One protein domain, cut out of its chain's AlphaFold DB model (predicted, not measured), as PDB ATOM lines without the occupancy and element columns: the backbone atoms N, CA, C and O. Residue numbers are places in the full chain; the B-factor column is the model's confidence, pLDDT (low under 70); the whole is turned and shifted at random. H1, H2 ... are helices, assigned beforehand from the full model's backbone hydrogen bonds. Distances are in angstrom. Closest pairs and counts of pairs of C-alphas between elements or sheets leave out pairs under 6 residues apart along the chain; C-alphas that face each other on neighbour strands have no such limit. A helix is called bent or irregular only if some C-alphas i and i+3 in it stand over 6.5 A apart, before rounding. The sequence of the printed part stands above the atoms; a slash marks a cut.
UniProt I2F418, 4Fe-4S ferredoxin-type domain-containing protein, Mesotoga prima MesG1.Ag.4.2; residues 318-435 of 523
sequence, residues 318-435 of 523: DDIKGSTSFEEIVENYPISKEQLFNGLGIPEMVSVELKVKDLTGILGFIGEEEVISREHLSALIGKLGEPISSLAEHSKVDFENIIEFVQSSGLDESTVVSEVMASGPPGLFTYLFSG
ATOM      1  N   ASP A 318     -61.219  26.741-103.838       63.56
ATOM      2  CA  ASP A 318     -61.003  27.497-102.593       63.56
ATOM      3  C   ASP A 318     -61.339  28.992-102.689       63.56
ATOM      4  O   ASP A 318     -61.474  29.678-101.670       63.56
ATOM      5  N   ASP A 319     -61.470  29.529-103.904       63.59
ATOM      6  CA  ASP A 319     -61.899  30.905-104.112       63.59
ATOM      7  C   ASP A 319     -63.417  31.092-103.953       63.59
ATOM      8  O   ASP A 319     -63.844  32.251-103.859       63.59
ATOM      9  N   ILE A 320     -64.213  30.014-103.895       69.88
ATOM     10  CA  ILE A 320     -65.660  30.065-103.647       69.88
ATOM     11  C   ILE A 320     -65.909  30.657-102.255       69.88
ATOM     12  O   ILE A 320     -65.390  30.203-101.232       69.88
ATOM     13  N   LYS A 321     -66.717  31.716-102.204       70.44
ATOM     14  CA  LYS A 321     -67.097  32.408-100.969       70.44
ATOM     15  C   LYS A 321     -68.597  32.303-100.762       70.44
ATOM     16  O   LYS A 321     -69.350  32.111-101.706       70.44
ATOM     17  N   GLY A 322     -69.055  32.591 -99.544       62.88
ATOM     18  CA  GLY A 322     -70.487  32.740 -99.277       62.88
ATOM     19  C   GLY A 322     -71.170  33.799-100.162       62.88
ATOM     20  O   GLY A 322     -72.372  33.730-100.379       62.88
ATOM     21  N   SER A 323     -70.432  34.776-100.704       66.25
ATOM     22  CA  SER A 323     -70.969  35.781-101.631       66.25
ATOM     23  C   SER A 323     -70.988  35.364-103.108       66.25
ATOM     24  O   SER A 323     -71.547  36.115-103.906       66.25
ATOM     25  N   THR A 324     -70.392  34.222-103.465       73.19
ATOM     26  CA  THR A 324     -70.388  33.659-104.824       73.19
ATOM     27  C   THR A 324     -71.800  33.184-105.183       73.19
ATOM     28  O   THR A 324     -72.459  32.578-104.337       73.19
ATOM     29  N   SER A 325     -72.283  33.487-106.392       82.75
ATOM     30  CA  SER A 325     -73.571  32.983-106.892       82.75
ATOM     31  C   SER A 325     -73.438  31.587-107.507       82.75
ATOM     32  O   SER A 325     -72.342  31.171-107.882       82.75
ATOM     33  N   PHE A 326     -74.543  30.850-107.633       84.12
ATOM     34  CA  PHE A 326     -74.528  29.568-108.348       84.12
ATOM     35  C   PHE A 326     -74.231  29.740-109.841       84.12
ATOM     36  O   PHE A 326     -73.556  28.897-110.423       84.12
ATOM     37  N   GLU A 327     -74.660  30.849-110.438       81.62
ATOM     38  CA  GLU A 327     -74.299  31.247-111.801       81.62
ATOM     39  C   GLU A 327     -72.779  31.373-111.954       81.62
ATOM     40  O   GLU A 327     -72.196  30.740-112.829       81.62
ATOM     41  N   GLU A 328     -72.114  32.072-111.025       74.19
ATOM     42  CA  GLU A 328     -70.653  32.185-111.011       74.19
ATOM     43  C   GLU A 328     -69.967  30.809-110.904       74.19
ATOM     44  O   GLU A 328     -68.885  30.626-111.457       74.19
ATOM     45  N   ILE A 329     -70.559  29.827-110.218       82.56
ATOM     46  CA  ILE A 329     -69.992  28.471-110.116       82.56
ATOM     47  C   ILE A 329     -70.151  27.717-111.442       82.56
ATOM     48  O   ILE A 329     -69.180  27.155-111.944       82.56
ATOM     49  N   VAL A 330     -71.350  27.728-112.021       85.88
ATOM     50  CA  VAL A 330     -71.660  27.020-113.275       85.88
ATOM     51  C   VAL A 330     -70.860  27.586-114.455       85.88
ATOM     52  O   VAL A 330     -70.432  26.834-115.324       85.88
ATOM     53  N   GLU A 331     -70.602  28.894-114.484       81.44
ATOM     54  CA  GLU A 331     -69.805  29.514-115.550       81.44
ATOM     55  C   GLU A 331     -68.301  29.210-115.461       81.44
ATOM     56  O   GLU A 331     -67.602  29.250-116.475       81.44
ATOM     57  N   ASN A 332     -67.783  28.934-114.258       76.12
ATOM     58  CA  ASN A 332     -66.341  28.811-114.017       76.12
ATOM     59  C   ASN A 332     -65.839  27.374-113.871       76.12
ATOM     60  O   ASN A 332     -64.649  27.125-114.071       76.12
ATOM     61  N   TYR A 333     -66.720  26.433-113.539       83.00
ATOM     62  CA  TYR A 333     -66.370  25.034-113.319       83.00
ATOM     63  C   TYR A 333     -67.074  24.125-114.328       83.00
ATOM     64  O   TYR A 333     -68.134  24.481-114.838       83.00
ATOM     65  N   PRO A 334     -66.514  22.939-114.637       83.94
ATOM     66  CA  PRO A 334     -67.109  21.997-115.584       83.94
ATOM     67  C   PRO A 334     -68.308  21.260-114.957       83.94
ATOM     68  O   PRO A 334     -68.278  20.044-114.785       83.94
ATOM     69  N   ILE A 335     -69.348  22.003-114.576       87.62
ATOM     70  CA  ILE A 335     -70.575  21.497-113.963       87.62
ATOM     71  C   ILE A 335     -71.786  22.247-114.517       87.62
ATOM     72  O   ILE A 335     -71.759  23.468-114.647       87.62
ATOM     73  N   SER A 336     -72.859  21.527-114.836       90.56
ATOM     74  CA  SER A 336     -74.115  22.137-115.273       90.56
ATOM     75  C   SER A 336     -74.988  22.567-114.088       90.56
ATOM     76  O   SER A 336     -74.828  22.085-112.961       90.56
ATOM     77  N   LYS A 337     -75.957  23.457-114.343       89.81
ATOM     78  CA  LYS A 337     -76.962  23.845-113.341       89.81
ATOM     79  C   LYS A 337     -77.680  22.610-112.795       89.81
ATOM     80  O   LYS A 337     -77.839  22.486-111.589       89.81
ATOM     81  N   GLU A 338     -78.090  21.709-113.681       88.44
ATOM     82  CA  GLU A 338     -78.861  20.510-113.355       88.44
ATOM     83  C   GLU A 338     -78.064  19.584-112.437       88.44
ATOM     84  O   GLU A 338     -78.579  19.150-111.412       88.44
ATOM     85  N   GLN A 339     -76.783  19.356-112.745       90.31
ATOM     86  CA  GLN A 339     -75.892  18.560-111.898       90.31
ATOM     87  C   GLN A 339     -75.733  19.192-110.514       90.31
ATOM     88  O   GLN A 339     -75.884  18.519-109.495       90.31
ATOM     89  N   LEU A 340     -75.447  20.497-110.470       89.31
ATOM     90  CA  LEU A 340     -75.225  21.217-109.219       89.31
ATOM     91  C   LEU A 340     -76.471  21.213-108.329       89.31
ATOM     92  O   LEU A 340     -76.383  20.952-107.129       89.31
ATOM     93  N   PHE A 341     -77.631  21.478-108.926       90.50
ATOM     94  CA  PHE A 341     -78.898  21.569-108.217       90.50
ATOM     95  C   PHE A 341     -79.372  20.189-107.774       90.50
ATOM     96  O   PHE A 341     -79.755  20.041-106.617       90.50
ATOM     97  N   ASN A 342     -79.261  19.164-108.623       89.44
ATOM     98  CA  ASN A 342     -79.591  17.793-108.245       89.44
ATOM     99  C   ASN A 342     -78.694  17.303-107.101       89.44
ATOM    100  O   ASN A 342     -79.198  16.877-106.066       89.44
ATOM    101  N   GLY A 343     -77.371  17.452-107.220       89.00
ATOM    102  CA  GLY A 343     -76.432  16.990-106.197       89.00
ATOM    103  C   GLY A 343     -76.656  17.623-104.815       89.00
ATOM    104  O   GLY A 343     -76.569  16.933-103.796       89.00
ATOM    105  N   LEU A 344     -76.987  18.919-104.773       89.00
ATOM    106  CA  LEU A 344     -77.294  19.644-103.531       89.00
ATOM    107  C   LEU A 344     -78.765  19.523-103.101       89.00
ATOM    108  O   LEU A 344     -79.099  19.875-101.971       89.00
ATOM    109  N   GLY A 345     -79.643  19.008-103.960       85.88
ATOM    110  CA  GLY A 345     -81.080  18.937-103.705       85.88
ATOM    111  C   GLY A 345     -81.733  20.317-103.691       85.88
ATOM    112  O   GLY A 345     -82.609  20.573-102.879       85.88
ATOM    113  N   ILE A 346     -81.283  21.230-104.552       88.06
ATOM    114  CA  ILE A 346     -81.884  22.553-104.741       88.06
ATOM    115  C   ILE A 346     -83.031  22.419-105.761       88.06
ATOM    116  O   ILE A 346     -82.794  21.909-106.856       88.06
ATOM    117  N   PRO A 347     -84.256  22.897-105.468       81.38
ATOM    118  CA  PRO A 347     -85.363  22.847-106.421       81.38
ATOM    119  C   PRO A 347     -85.044  23.621-107.710       81.38
ATOM    120  O   PRO A 347     -84.522  24.734-107.656       81.38
ATOM    121  N   GLU A 348     -85.407  23.089-108.880       78.56
ATOM    122  CA  GLU A 348     -85.054  23.690-110.185       78.56
ATOM    123  C   GLU A 348     -85.573  25.125-110.392       78.56
ATOM    124  O   GLU A 348     -84.974  25.906-111.143       78.56
ATOM    125  N   MET A 349     -86.665  25.472-109.702       73.81
ATOM    126  CA  MET A 349     -87.306  26.796-109.690       73.81
ATOM    127  C   MET A 349     -86.474  27.892-109.004       73.81
ATOM    128  O   MET A 349     -86.797  29.074-109.111       73.81
ATOM    129  N   VAL A 350     -85.412  27.520-108.288       79.31
ATOM    130  CA  VAL A 350     -84.520  28.453-107.596       79.31
ATOM    131  C   VAL A 350     -83.607  29.160-108.611       79.31
ATOM    132  O   VAL A 350     -83.062  28.542-109.528       79.31
ATOM    133  N   SER A 351     -83.446  30.481-108.469       78.94
ATOM    134  CA  SER A 351     -82.592  31.277-109.365       78.94
ATOM    135  C   SER A 351     -81.108  30.959-109.158       78.94
ATOM    136  O   SER A 351     -80.639  30.865-108.024       78.94
ATOM    137  N   VAL A 352     -80.349  30.869-110.255       78.19
ATOM    138  CA  VAL A 352     -78.883  30.705-110.226       78.19
ATOM    139  C   VAL A 352     -78.154  31.946-109.692       78.19
ATOM    140  O   VAL A 352     -77.015  31.847-109.245       78.19
ATOM    141  N   GLU A 353     -78.818  33.102-109.653       77.00
ATOM    142  CA  GLU A 353     -78.256  34.353-109.118       77.00
ATOM    143  C   GLU A 353     -78.098  34.335-107.583       77.00
ATOM    144  O   GLU A 353     -77.432  35.197-107.003       77.00
ATOM    145  N   LEU A 354     -78.713  33.362-106.900       77.69
ATOM    146  CA  LEU A 354     -78.632  33.228-105.447       77.69
ATOM    147  C   LEU A 354     -77.219  32.868-104.988       77.69
ATOM    148  O   LEU A 354     -76.463  32.195-105.688       77.69
ATOM    149  N   LYS A 355     -76.865  33.342-103.789       79.88
ATOM    150  CA  LYS A 355     -75.513  33.234-103.232       79.88
ATOM    151  C   LYS A 355     -75.379  32.016-102.327       79.88
ATOM    152  O   LYS A 355     -76.315  31.651-101.621       79.88
ATOM    153  N   VAL A 356     -74.178  31.443-102.276       80.12
ATOM    154  CA  VAL A 356     -73.861  30.250-101.467       80.12
ATOM    155  C   VAL A 356     -74.219  30.428 -99.988       80.12
ATOM    156  O   VAL A 356     -74.715  29.500 -99.364       80.12
ATOM    157  N   LYS A 357     -74.043  31.624 -99.414       73.12
ATOM    158  CA  LYS A 357     -74.405  31.903 -98.009       73.12
ATOM    159  C   LYS A 357     -75.896  31.719 -97.703       73.12
ATOM    160  O   LYS A 357     -76.255  31.519 -96.548       73.12
ATOM    161  N   ASP A 358     -76.750  31.812 -98.720       77.50
ATOM    162  CA  ASP A 358     -78.200  31.690 -98.580       77.50
ATOM    163  C   ASP A 358     -78.653  30.217 -98.738       77.50
ATOM    164  O   ASP A 358     -79.817  29.896 -98.504       77.50
ATOM    165  N   LEU A 359     -77.729  29.297 -99.064       79.50
ATOM    166  CA  LEU A 359     -77.992  27.877 -99.332       79.50
ATOM    167  C   LEU A 359     -78.685  27.157 -98.169       79.50
ATOM    168  O   LEU A 359     -79.627  26.405 -98.394       79.50
ATOM    169  N   THR A 360     -78.267  27.412 -96.927       73.31
ATOM    170  CA  THR A 360     -78.864  26.764 -95.740       73.31
ATOM    171  C   THR A 360     -80.365  27.068 -95.633       73.31
ATOM    172  O   THR A 360     -81.160  26.176 -95.338       73.31
ATOM    173  N   GLY A 361     -80.769  28.304 -95.950       70.44
ATOM    174  CA  GLY A 361     -82.179  28.694 -95.973       70.44
ATOM    175  C   GLY A 361     -82.952  28.077 -97.140       70.44
ATOM    176  O   GLY A 361     -84.114  27.717 -96.974       70.44
ATOM    177  N   ILE A 362     -82.308  27.911 -98.299       75.19
ATOM    178  CA  ILE A 362     -82.919  27.310 -99.498       75.19
ATOM    179  C   ILE A 362     -83.237  25.826 -99.283       75.19
ATOM    180  O   ILE A 362     -84.266  25.349 -99.753       75.19
ATOM    181  N   LEU A 363     -82.381  25.105 -98.556       76.12
ATOM    182  CA  LEU A 363     -82.519  23.662 -98.320       76.12
ATOM    183  C   LEU A 363     -83.488  23.304 -97.174       76.12
ATOM    184  O   LEU A 363     -83.650  22.127 -96.854       76.12
ATOM    185  N   GLY A 364     -84.139  24.300 -96.560       66.12
ATOM    186  CA  GLY A 364     -85.160  24.096 -95.526       66.12
ATOM    187  C   GLY A 364     -84.629  23.935 -94.097       66.12
ATOM    188  O   GLY A 364     -85.400  23.609 -93.197       66.12
ATOM    189  N   PHE A 365     -83.343  24.199 -93.843       66.25
ATOM    190  CA  PHE A 365     -82.743  24.101 -92.506       66.25
ATOM    191  C   PHE A 365     -82.946  25.398 -91.696       66.25
ATOM    192  O   PHE A 365     -82.021  26.182 -91.477       66.25
ATOM    193  N   ILE A 366     -84.189  25.669 -91.284       55.84
ATOM    194  CA  ILE A 366     -84.564  26.900 -90.570       55.84
ATOM    195  C   ILE A 366     -84.095  26.837 -89.105       55.84
ATOM    196  O   ILE A 366     -84.510  25.960 -88.355       55.84
ATOM    197  N   GLY A 367     -83.282  27.812 -88.674       53.66
ATOM    198  CA  GLY A 367     -82.889  27.991 -87.266       53.66
ATOM    199  C   GLY A 367     -81.524  27.415 -86.860       53.66
ATOM    200  O   GLY A 367     -81.154  27.544 -85.696       53.66
ATOM    201  N   GLU A 368     -80.760  26.838 -87.790       52.31
ATOM    202  CA  GLU A 368     -79.413  26.299 -87.534       52.31
ATOM    203  C   GLU A 368     -78.303  27.182 -88.150       52.31
ATOM    204  O   GLU A 368     -78.502  27.839 -89.174       52.31
ATOM    205  N   GLU A 369     -77.123  27.222 -87.512       52.59
ATOM    206  CA  GLU A 369     -75.918  27.832 -88.096       52.59
ATOM    207  C   GLU A 369     -75.410  26.976 -89.277       52.59
ATOM    208  O   GLU A 369     -75.388  25.753 -89.182       52.59
ATOM    209  N   GLU A 370     -75.028  27.639 -90.378       62.16
ATOM    210  CA  GLU A 370     -74.427  27.130 -91.633       62.16
ATOM    211  C   GLU A 370     -74.252  25.592 -91.737       62.16
ATOM    212  O   GLU A 370     -73.209  25.031 -91.394       62.16
ATOM    213  N   VAL A 371     -75.275  24.901 -92.258       67.31
ATOM    214  CA  VAL A 371     -75.314  23.426 -92.357       67.31
ATOM    215  C   VAL A 371     -74.354  22.898 -93.431       67.31
ATOM    216  O   VAL A 371     -73.654  21.901 -93.226       67.31
ATOM    217  N   ILE A 372     -74.281  23.604 -94.563       73.69
ATOM    218  CA  ILE A 372     -73.301  23.381 -95.628       73.69
ATOM    219  C   ILE A 372     -72.381  24.594 -95.667       73.69
ATOM    220  O   ILE A 372     -72.799  25.670 -96.094       73.69
ATOM    221  N   SER A 373     -71.135  24.419 -95.229       72.00
ATOM    222  CA  SER A 373     -70.148  25.490 -95.263       72.00
ATOM    223  C   SER A 373     -69.551  25.685 -96.654       72.00
ATOM    224  O   SER A 373     -69.552  24.790 -97.507       72.00
ATOM    225  N   ARG A 374     -68.959  26.863 -96.869       75.62
ATOM    226  CA  ARG A 374     -68.147  27.153 -98.064       75.62
ATOM    227  C   ARG A 374     -67.046  26.110 -98.319       75.62
ATOM    228  O   ARG A 374     -66.725  25.855 -99.473       75.62
ATOM    229  N   GLU A 375     -66.469  25.513 -97.272       74.69
ATOM    230  CA  GLU A 375     -65.428  24.487 -97.400       74.69
ATOM    231  C   GLU A 375     -65.984  23.198 -98.014       74.69
ATOM    232  O   GLU A 375     -65.321  22.609 -98.864       74.69
ATOM    233  N   HIS A 376     -67.211  22.797 -97.662       84.19
ATOM    234  CA  HIS A 376     -67.870  21.648 -98.290       84.19
ATOM    235  C   HIS A 376     -68.130  21.896 -99.776       84.19
ATOM    236  O   HIS A 376     -67.871  21.026-100.606       84.19
ATOM    237  N   LEU A 377     -68.589  23.103-100.128       84.62
ATOM    238  CA  LEU A 377     -68.826  23.461-101.524       84.62
ATOM    239  C   LEU A 377     -67.515  23.520-102.325       84.62
ATOM    240  O   LEU A 377     -67.462  23.012-103.441       84.62
ATOM    241  N   SER A 378     -66.445  24.081-101.745       83.44
ATOM    242  CA  SER A 378     -65.101  24.061-102.343       83.44
ATOM    243  C   SER A 378     -64.617  22.627-102.577       83.44
ATOM    244  O   SER A 378     -64.204  22.285-103.684       83.44
ATOM    245  N   ALA A 379     -64.731  21.756-101.568       84.25
ATOM    246  CA  ALA A 379     -64.313  20.359-101.669       84.25
ATOM    247  C   ALA A 379     -65.092  19.598-102.752       84.25
ATOM    248  O   ALA A 379     -64.492  18.866-103.539       84.25
ATOM    249  N   LEU A 380     -66.410  19.810-102.826       88.12
ATOM    250  CA  LEU A 380     -67.275  19.213-103.842       88.12
ATOM    251  C   LEU A 380     -66.858  19.636-105.256       88.12
ATOM    252  O   LEU A 380     -66.614  18.790-106.115       88.12
ATOM    253  N   ILE A 381     -66.727  20.946-105.486       88.19
ATOM    254  CA  ILE A 381     -66.368  21.502-106.795       88.19
ATOM    255  C   ILE A 381     -64.929  21.132-107.189       88.19
ATOM    256  O   ILE A 381     -64.645  20.883-108.361       88.19
ATOM    257  N   GLY A 382     -64.014  21.023-106.226       84.62
ATOM    258  CA  GLY A 382     -62.634  20.610-106.486       84.62
ATOM    259  C   GLY A 382     -62.454  19.156-106.876       84.62
ATOM    260  O   GLY A 382     -61.457  18.827-107.514       84.62
ATOM    261  N   LYS A 383     -63.424  18.302-106.545       89.25
ATOM    262  CA  LYS A 383     -63.360  16.855-106.767       89.25
ATOM    263  C   LYS A 383     -64.299  16.366-107.869       89.25
ATOM    264  O   LYS A 383     -64.484  15.166-108.012       89.25
ATOM    265  N   LEU A 384     -64.840  17.260-108.705       87.88
ATOM    266  CA  LEU A 384     -65.799  16.917-109.772       87.88
ATOM    267  C   LEU A 384     -65.332  15.813-110.734       87.88
ATOM    268  O   LEU A 384     -66.159  15.040-111.226       87.88
ATOM    269  N   GLY A 385     -64.029  15.761-111.022       86.88
ATOM    270  CA  GLY A 385     -63.405  14.746-111.878       86.88
ATOM    271  C   GLY A 385     -62.758  13.585-111.119       86.88
ATOM    272  O   GLY A 385     -62.163  12.715-111.749       86.88
ATOM    273  N   GLU A 386     -62.825  13.579-109.788       88.94
ATOM    274  CA  GLU A 386     -62.326  12.489-108.954       88.94
ATOM    275  C   GLU A 386     -63.453  11.485-108.659       88.94
ATOM    276  O   GLU A 386     -64.632  11.850-108.710       88.94
ATOM    277  N   PRO A 387     -63.119  10.223-108.331       89.44
ATOM    278  CA  PRO A 387     -64.094   9.258-107.832       89.44
ATOM    279  C   PRO A 387     -64.811   9.774-106.584       89.44
ATOM    280  O   PRO A 387     -64.199  10.471-105.766       89.44
ATOM    281  N   ILE A 388     -66.070   9.381-106.374       89.25
ATOM    282  CA  ILE A 388     -66.827   9.801-105.184       89.25
ATOM    283  C   ILE A 388     -66.116   9.434-103.872       89.25
ATOM    284  O   ILE A 388     -66.149  10.212-102.920       89.25
ATOM    285  N   SER A 389     -65.386   8.314-103.839       86.81
ATOM    286  CA  SER A 389     -64.569   7.882-102.691       86.81
ATOM    287  C   SER A 389     -63.565   8.933-102.204       86.81
ATOM    288  O   SER A 389     -63.214   8.962-101.026       86.81
ATOM    289  N   SER A 390     -63.163   9.862-103.070       87.31
ATOM    290  CA  SER A 390     -62.285  10.982-102.725       87.31
ATOM    291  C   SER A 390     -62.910  12.003-101.757       87.31
ATOM    292  O   SER A 390     -62.179  12.834-101.207       87.31
ATOM    293  N   LEU A 391     -64.232  11.960-101.545       87.56
ATOM    294  CA  LEU A 391     -64.982  12.817-100.618       87.56
ATOM    295  C   LEU A 391     -65.178  12.195 -99.229       87.56
ATOM    296  O   LEU A 391     -65.713  12.868 -98.350       87.56
ATOM    297  N   ALA A 392     -64.717  10.961 -98.996       86.25
ATOM    298  CA  ALA A 392     -64.933  10.251 -97.732       86.25
ATOM    299  C   ALA A 392     -64.459  11.039 -96.497       86.25
ATOM    300  O   ALA A 392     -65.153  11.079 -95.485       86.25
ATOM    301  N   GLU A 393     -63.327  11.741 -96.598       84.50
ATOM    302  CA  GLU A 393     -62.769  12.556 -95.503       84.50
ATOM    303  C   GLU A 393     -63.634  13.771 -95.122       84.50
ATOM    304  O   GLU A 393     -63.468  14.328 -94.039       84.50
ATOM    305  N   HIS A 394     -64.549  14.188 -96.001       82.88
ATOM    306  CA  HIS A 394     -65.444  15.330 -95.794       82.88
ATOM    307  C   HIS A 394     -66.863  14.897 -95.394       82.88
ATOM    308  O   HIS A 394     -67.729  15.746 -95.192       82.88
ATOM    309  N   SER A 395     -67.113  13.588 -95.288       84.56
ATOM    310  CA  SER A 395     -68.419  13.040 -94.932       84.56
ATOM    311  C   SER A 395     -68.688  13.169 -93.433       84.56
ATOM    312  O   SER A 395     -67.854  12.803 -92.605       84.56
ATOM    313  N   LYS A 396     -69.881  13.654 -93.066       83.88
ATOM    314  CA  LYS A 396     -70.387  13.601 -91.680       83.88
ATOM    315  C   LYS A 396     -71.143  12.309 -91.369       83.88
ATOM    316  O   LYS A 396     -71.449  12.050 -90.207       83.88
ATOM    317  N   VAL A 397     -71.453  11.525 -92.395       84.81
ATOM    318  CA  VAL A 397     -72.131  10.229 -92.293       84.81
ATOM    319  C   VAL A 397     -71.182   9.101 -92.654       84.81
ATOM    320  O   VAL A 397     -70.150   9.325 -93.291       84.81
ATOM    321  N   ASP A 398     -71.535   7.884 -92.246       86.38
ATOM    322  CA  ASP A 398     -70.800   6.698 -92.670       86.38
ATOM    323  C   ASP A 398     -70.787   6.619 -94.200       86.38
ATOM    324  O   ASP A 398     -71.834   6.670 -94.854       86.38
ATOM    325  N   PHE A 399     -69.585   6.562 -94.765       88.12
ATOM    326  CA  PHE A 399     -69.398   6.622 -96.203       88.12
ATOM    327  C   PHE A 399     -69.860   5.330 -96.890       88.12
ATOM    328  O   PHE A 399     -70.240   5.377 -98.057       88.12
ATOM    329  N   GLU A 400     -69.923   4.202 -96.173       86.62
ATOM    330  CA  GLU A 400     -70.513   2.967 -96.703       86.62
ATOM    331  C   GLU A 400     -71.990   3.176 -97.082       86.62
ATOM    332  O   GLU A 400     -72.399   2.792 -98.177       86.62
ATOM    333  N   ASN A 401     -72.756   3.910 -96.264       86.00
ATOM    334  CA  ASN A 401     -74.151   4.249 -96.573       86.00
ATOM    335  C   ASN A 401     -74.263   5.116 -97.837       86.00
ATOM    336  O   ASN A 401     -75.184   4.948 -98.633       86.00
ATOM    337  N   ILE A 402     -73.324   6.046 -98.045       88.19
ATOM    338  CA  ILE A 402     -73.278   6.868 -99.265       88.19
ATOM    339  C   ILE A 402     -73.079   5.981-100.493       88.19
ATOM    340  O   ILE A 402     -73.773   6.157-101.494       88.19
ATOM    341  N   ILE A 403     -72.159   5.019-100.420       89.00
ATOM    342  CA  ILE A 403     -71.901   4.091-101.522       89.00
ATOM    343  C   ILE A 403     -73.126   3.222-101.812       89.00
ATOM    344  O   ILE A 403     -73.453   3.039-102.983       89.00
ATOM    345  N   GLU A 404     -73.858   2.759-100.796       87.94
ATOM    346  CA  GLU A 404     -75.119   2.036-101.007       87.94
ATOM    347  C   GLU A 404     -76.149   2.881-101.775       87.94
ATOM    348  O   GLU A 404     -76.762   2.396-102.730       87.94
ATOM    349  N   PHE A 405     -76.305   4.163-101.426       88.19
ATOM    350  CA  PHE A 405     -77.201   5.066-102.155       88.19
ATOM    351  C   PHE A 405     -76.768   5.261-103.613       88.19
ATOM    352  O   PHE A 405     -77.605   5.206-104.514       88.19
ATOM    353  N   VAL A 406     -75.471   5.429-103.867       88.31
ATOM    354  CA  VAL A 406     -74.914   5.558-105.225       88.31
ATOM    355  C   VAL A 406     -75.147   4.282-106.040       88.31
ATOM    356  O   VAL A 406     -75.615   4.346-107.178       88.31
ATOM    357  N   GLN A 407     -74.908   3.117-105.436       89.62
ATOM    358  CA  GLN A 407     -75.141   1.814-106.059       89.62
ATOM    359  C   GLN A 407     -76.619   1.564-106.361       89.62
ATOM    360  O   GLN A 407     -76.944   0.977-107.394       89.62
ATOM    361  N   SER A 408     -77.528   2.057-105.512       87.75
ATOM    362  CA  SER A 408     -78.974   1.961-105.748       87.75
ATOM    363  C   SER A 408     -79.422   2.699-107.019       87.75
ATOM    364  O   SER A 408     -80.402   2.301-107.650       87.75
ATOM    365  N   SER A 409     -78.662   3.711-107.447       85.44
ATOM    366  CA  SER A 409     -78.860   4.443-108.703       85.44
ATOM    367  C   SER A 409     -78.143   3.808-109.905       85.44
ATOM    368  O   SER A 409     -78.164   4.373-110.995       85.44
ATOM    369  N   GLY A 410     -77.530   2.631-109.736       84.06
ATOM    370  CA  GLY A 410     -76.813   1.921-110.800       84.06
ATOM    371  C   GLY A 410     -75.416   2.470-111.102       84.06
ATOM    372  O   GLY A 410     -74.868   2.160-112.158       84.06
ATOM    373  N   LEU A 411     -74.854   3.277-110.198       89.31
ATOM    374  CA  LEU A 411     -73.506   3.843-110.289       89.31
ATOM    375  C   LEU A 411     -72.532   3.069-109.387       89.31
ATOM    376  O   LEU A 411     -72.946   2.295-108.526       89.31
ATOM    377  N   ASP A 412     -71.230   3.275-109.565       87.00
ATOM    378  CA  ASP A 412     -70.195   2.621-108.757       87.00
ATOM    379  C   ASP A 412     -69.358   3.624-107.944       87.00
ATOM    380  O   ASP A 412     -69.410   4.837-108.139       87.00
ATOM    381  N   GLU A 413     -68.554   3.124-107.006       82.69
ATOM    382  CA  GLU A 413     -67.682   3.953-106.158       82.69
ATOM    383  C   GLU A 413     -66.520   4.628-106.915       82.69
ATOM    384  O   GLU A 413     -65.876   5.546-106.394       82.69
ATOM    385  N   SER A 414     -66.233   4.163-108.135       84.25
ATOM    386  CA  SER A 414     -65.230   4.731-109.035       84.25
ATOM    387  C   SER A 414     -65.800   5.830-109.938       84.25
ATOM    388  O   SER A 414     -65.039   6.560-110.574       84.25
ATOM    389  N   THR A 415     -67.127   5.976-109.946       88.81
ATOM    390  CA  THR A 415     -67.861   6.969-110.719       88.81
ATOM    391  C   THR A 415     -67.481   8.357-110.225       88.81
ATOM    392  O   THR A 415     -67.361   8.615-109.020       88.81
ATOM    393  N   VAL A 416     -67.243   9.256-111.176       91.56
ATOM    394  CA  VAL A 416     -66.788  10.609-110.870       91.56
ATOM    395  C   VAL A 416     -67.893  11.422-110.207       91.56
ATOM    396  O   VAL A 416     -69.075  11.264-110.517       91.56
ATOM    397  N   VAL A 417     -67.513  12.332-109.310       90.56
ATOM    398  CA  VAL A 417     -68.457  13.152-108.533       90.56
ATOM    399  C   VAL A 417     -69.467  13.875-109.427       90.56
ATOM    400  O   VAL A 417     -70.651  13.882-109.111       90.56
ATOM    401  N   SER A 418     -69.041  14.438-110.561       89.56
ATOM    402  CA  SER A 418     -69.945  15.156-111.478       89.56
ATOM    403  C   SER A 418     -71.042  14.273-112.095       89.56
ATOM    404  O   SER A 418     -72.153  14.746-112.343       89.56
ATOM    405  N   GLU A 419     -70.769  12.987-112.305       89.25
ATOM    406  CA  GLU A 419     -71.740  12.017-112.821       89.25
ATOM    407  C   GLU A 419     -72.691  11.548-111.716       89.25
ATOM    408  O   GLU A 419     -73.903  11.493-111.924       89.25
ATOM    409  N   VAL A 420     -72.183  11.357-110.494       89.81
ATOM    410  CA  VAL A 420     -73.039  11.124-109.319       89.81
ATOM    411  C   VAL A 420     -73.949  12.325-109.052       89.81
ATOM    412  O   VAL A 420     -75.123  12.150-108.743       89.81
ATOM    413  N   MET A 421     -73.458  13.553-109.223       91.38
ATOM    414  CA  MET A 421     -74.285  14.760-109.134       91.38
ATOM    415  C   MET A 421     -75.386  14.795-110.199       91.38
ATOM    416  O   MET A 421     -76.453  15.342-109.942       91.38
ATOM    417  N   ALA A 422     -75.157  14.204-111.373       88.56
ATOM    418  CA  ALA A 422     -76.132  14.162-112.460       88.56
ATOM    419  C   ALA A 422     -77.206  13.081-112.271       88.56
ATOM    420  O   ALA A 422     -78.367  13.307-112.597       88.56
ATOM    421  N   SER A 423     -76.809  11.888-111.822       88.00
ATOM    422  CA  SER A 423     -77.643  10.676-111.896       88.00
ATOM    423  C   SER A 423     -77.872   9.981-110.554       88.00
ATOM    424  O   SER A 423     -78.656   9.036-110.481       88.00
ATOM    425  N   GLY A 424     -77.211  10.439-109.493       88.31
ATOM    426  CA  GLY A 424     -77.446   9.981-108.130       88.31
ATOM    427  C   GLY A 424     -78.686  10.617-107.487       88.31
ATOM    428  O   GLY A 424     -79.319  11.503-108.075       88.31
ATOM    429  N   PRO A 425     -79.037  10.185-106.262       88.88
ATOM    430  CA  PRO A 425     -80.191  10.700-105.536       88.88
ATOM    431  C   PRO A 425     -80.116  12.225-105.323       88.88
ATOM    432  O   PRO A 425     -79.064  12.726-104.902       88.88
ATOM    433  N   PRO A 426     -81.212  12.972-105.556       88.69
ATOM    434  CA  PRO A 426     -81.236  14.410-105.323       88.69
ATOM    435  C   PRO A 426     -80.909  14.744-103.864       88.69
ATOM    436  O   PRO A 426     -81.505  14.189-102.945       88.69
ATOM    437  N   GLY A 427     -79.968  15.658-103.632       88.31
ATOM    438  CA  GLY A 427     -79.550  16.052-102.286       88.31
ATOM    439  C   GLY A 427     -78.535  15.127-101.619       88.31
ATOM    440  O   GLY A 427     -78.205  15.362-100.456       88.31
ATOM    441  N   LEU A 428     -77.995  14.123-102.324       90.50
ATOM    442  CA  LEU A 428     -77.024  13.178-101.760       90.50
ATOM    443  C   LEU A 428     -75.817  13.891-101.136       90.50
ATOM    444  O   LEU A 428     -75.366  13.507-100.061       90.50
ATOM    445  N   PHE A 429     -75.297  14.943-101.773       90.94
ATOM    446  CA  PHE A 429     -74.134  15.662-101.247       90.94
ATOM    447  C   PHE A 429     -74.499  16.552-100.060       90.94
ATOM    448  O   PHE A 429     -73.707  16.694 -99.130       90.94
ATOM    449  N   THR A 430     -75.724  17.079-100.022       88.31
ATOM    450  CA  THR A 430     -76.261  17.721 -98.816       88.31
ATOM    451  C   THR A 430     -76.323  16.723 -97.665       88.31
ATOM    452  O   THR A 430     -75.836  17.034 -96.578       88.31
ATOM    453  N   TYR A 431     -76.815  15.505 -97.901       88.56
ATOM    454  CA  TYR A 431     -76.825  14.439 -96.900       88.56
ATOM    455  C   TYR A 431     -75.409  14.035 -96.465       88.56
ATOM    456  O   TYR A 431     -75.143  13.925 -95.272       88.56
ATOM    457  N   LEU A 432     -74.467  13.924 -97.400       89.38
ATOM    458  CA  LEU A 432     -73.064  13.618 -97.116       89.38
ATOM    459  C   LEU A 432     -72.426  14.643 -96.161       89.38
ATOM    460  O   LEU A 432     -71.766  14.265 -95.191       89.38
ATOM    461  N   PHE A 433     -72.640  15.941 -96.400       88.06
ATOM    462  CA  PHE A 433     -72.012  17.017 -95.620       88.06
ATOM    463  C   PHE A 433     -72.775  17.419 -94.353       88.06
ATOM    464  O   PHE A 433     -72.191  18.021 -93.447       88.06
ATOM    465  N   SER A 434     -74.076  17.134 -94.279       84.06
ATOM    466  CA  SER A 434     -74.934  17.554 -93.161       84.06
ATOM    467  C   SER A 434     -75.436  16.403 -92.293       84.06
ATOM    468  O   SER A 434     -75.712  16.611 -91.114       84.06
ATOM    469  N   GLY A 435     -75.534  15.199 -92.856       83.38
ATOM    470  CA  GLY A 435     -76.208  14.044 -92.268       83.38
ATOM    471  C   GLY A 435     -77.733  14.071 -92.335       83.38
ATOM    472  O   GLY A 435     -78.367  13.239 -91.689       83.38
TER     473      GLY A 435
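This is residues 318 to 435 of the 523 residues of the protein "4Fe-4S ferredoxin-type domain-containing protein" of Mesotoga prima MesG1.Ag.4.2 (UniProt I2F418). Picture a rounded ball of short helices, with H2 and H8 nearest its middle and H7 crossing H2. H4 and H5 make a helical hairpin along one side, H6 lies at one end of the longest axis, and H1 and H3 lie toward the other end. The printed part has 118 residues with eight named helices, H1 to H8 in order along the chain, and no named strand; the class is all helix. It is compact, with a radius of gyration of the C-alphas of 13.2 A and spans of 33 by 31 by 27 A.

Start with H1, residues 326 to 332, and go on to H2, residues 337 to 344: they only just touch, with 3 pairs of C-alphas within 8 A, closest at Val 330 and Lys 337, 6.2 A. H2 is the hub, touching three helices. H3, residues 356 to 362, touches no helix; it is apart from H2. Next find H4, residues 374 to 382, and H5, residues 388 to 394, a hairpin at a shallow tilt of 22 degrees, opposite ways; their closest C-alphas, of His 376 and His 394, are 7.2 A apart. H7, residues 417 to 423, touches H2 about perpendicular, at 81 degrees, with the C-alphas of Gly 343 and Met 421 closest at 4.3 A. H8, residues 428 to 434, touches H2 at a steep tilt of 48 degrees, the same way, closest at the C-alphas of Leu 344 and Thr 430, 5.2 A. H6, residues 399 to 408, only just touches H8, with 3 pairs of C-alphas within 8 A, closest at Ile 402 and Leu 432, 7.1 A; the tilt is a shallow 18 degrees, opposite ways. In H1, H2, H4, H6, H7 and H8 every O i to N i+4 pair is within hydrogen-bond range; in H3 it is 1 of 3, with 3 of 4 O i to N i+3 pairs, and in H5 0 of 3, with 3 of 4.

Find C-alpha 326 at (-74.528, 29.568, -108.348), where H1 begins. H2 measures 10.7 A from first to last C-alpha, H4 12.0 A and H5 11.0 A. H3 and H5 are irregular: C-alphas 357 and 360 are 7.2 A apart, and C-alphas 390 and 393 are 7.4 A apart. H6, the longest, runs 14.3 A from C-alpha 399 at (-69.398, 6.622, -96.203). H8 ends at C-alpha 434, (-74.934, 17.554, -93.161).

Look at Gly 367 and Ser 414 for the two C-alphas farthest apart, 36.4 A. The printed part has no cut. The links H2 to H3 and H3 to H4 are long, 11 residues each. The mean pLDDT of the printed part is 82.0; residues 318 to 320, 322 to 323 and 364 to 371 are under 70.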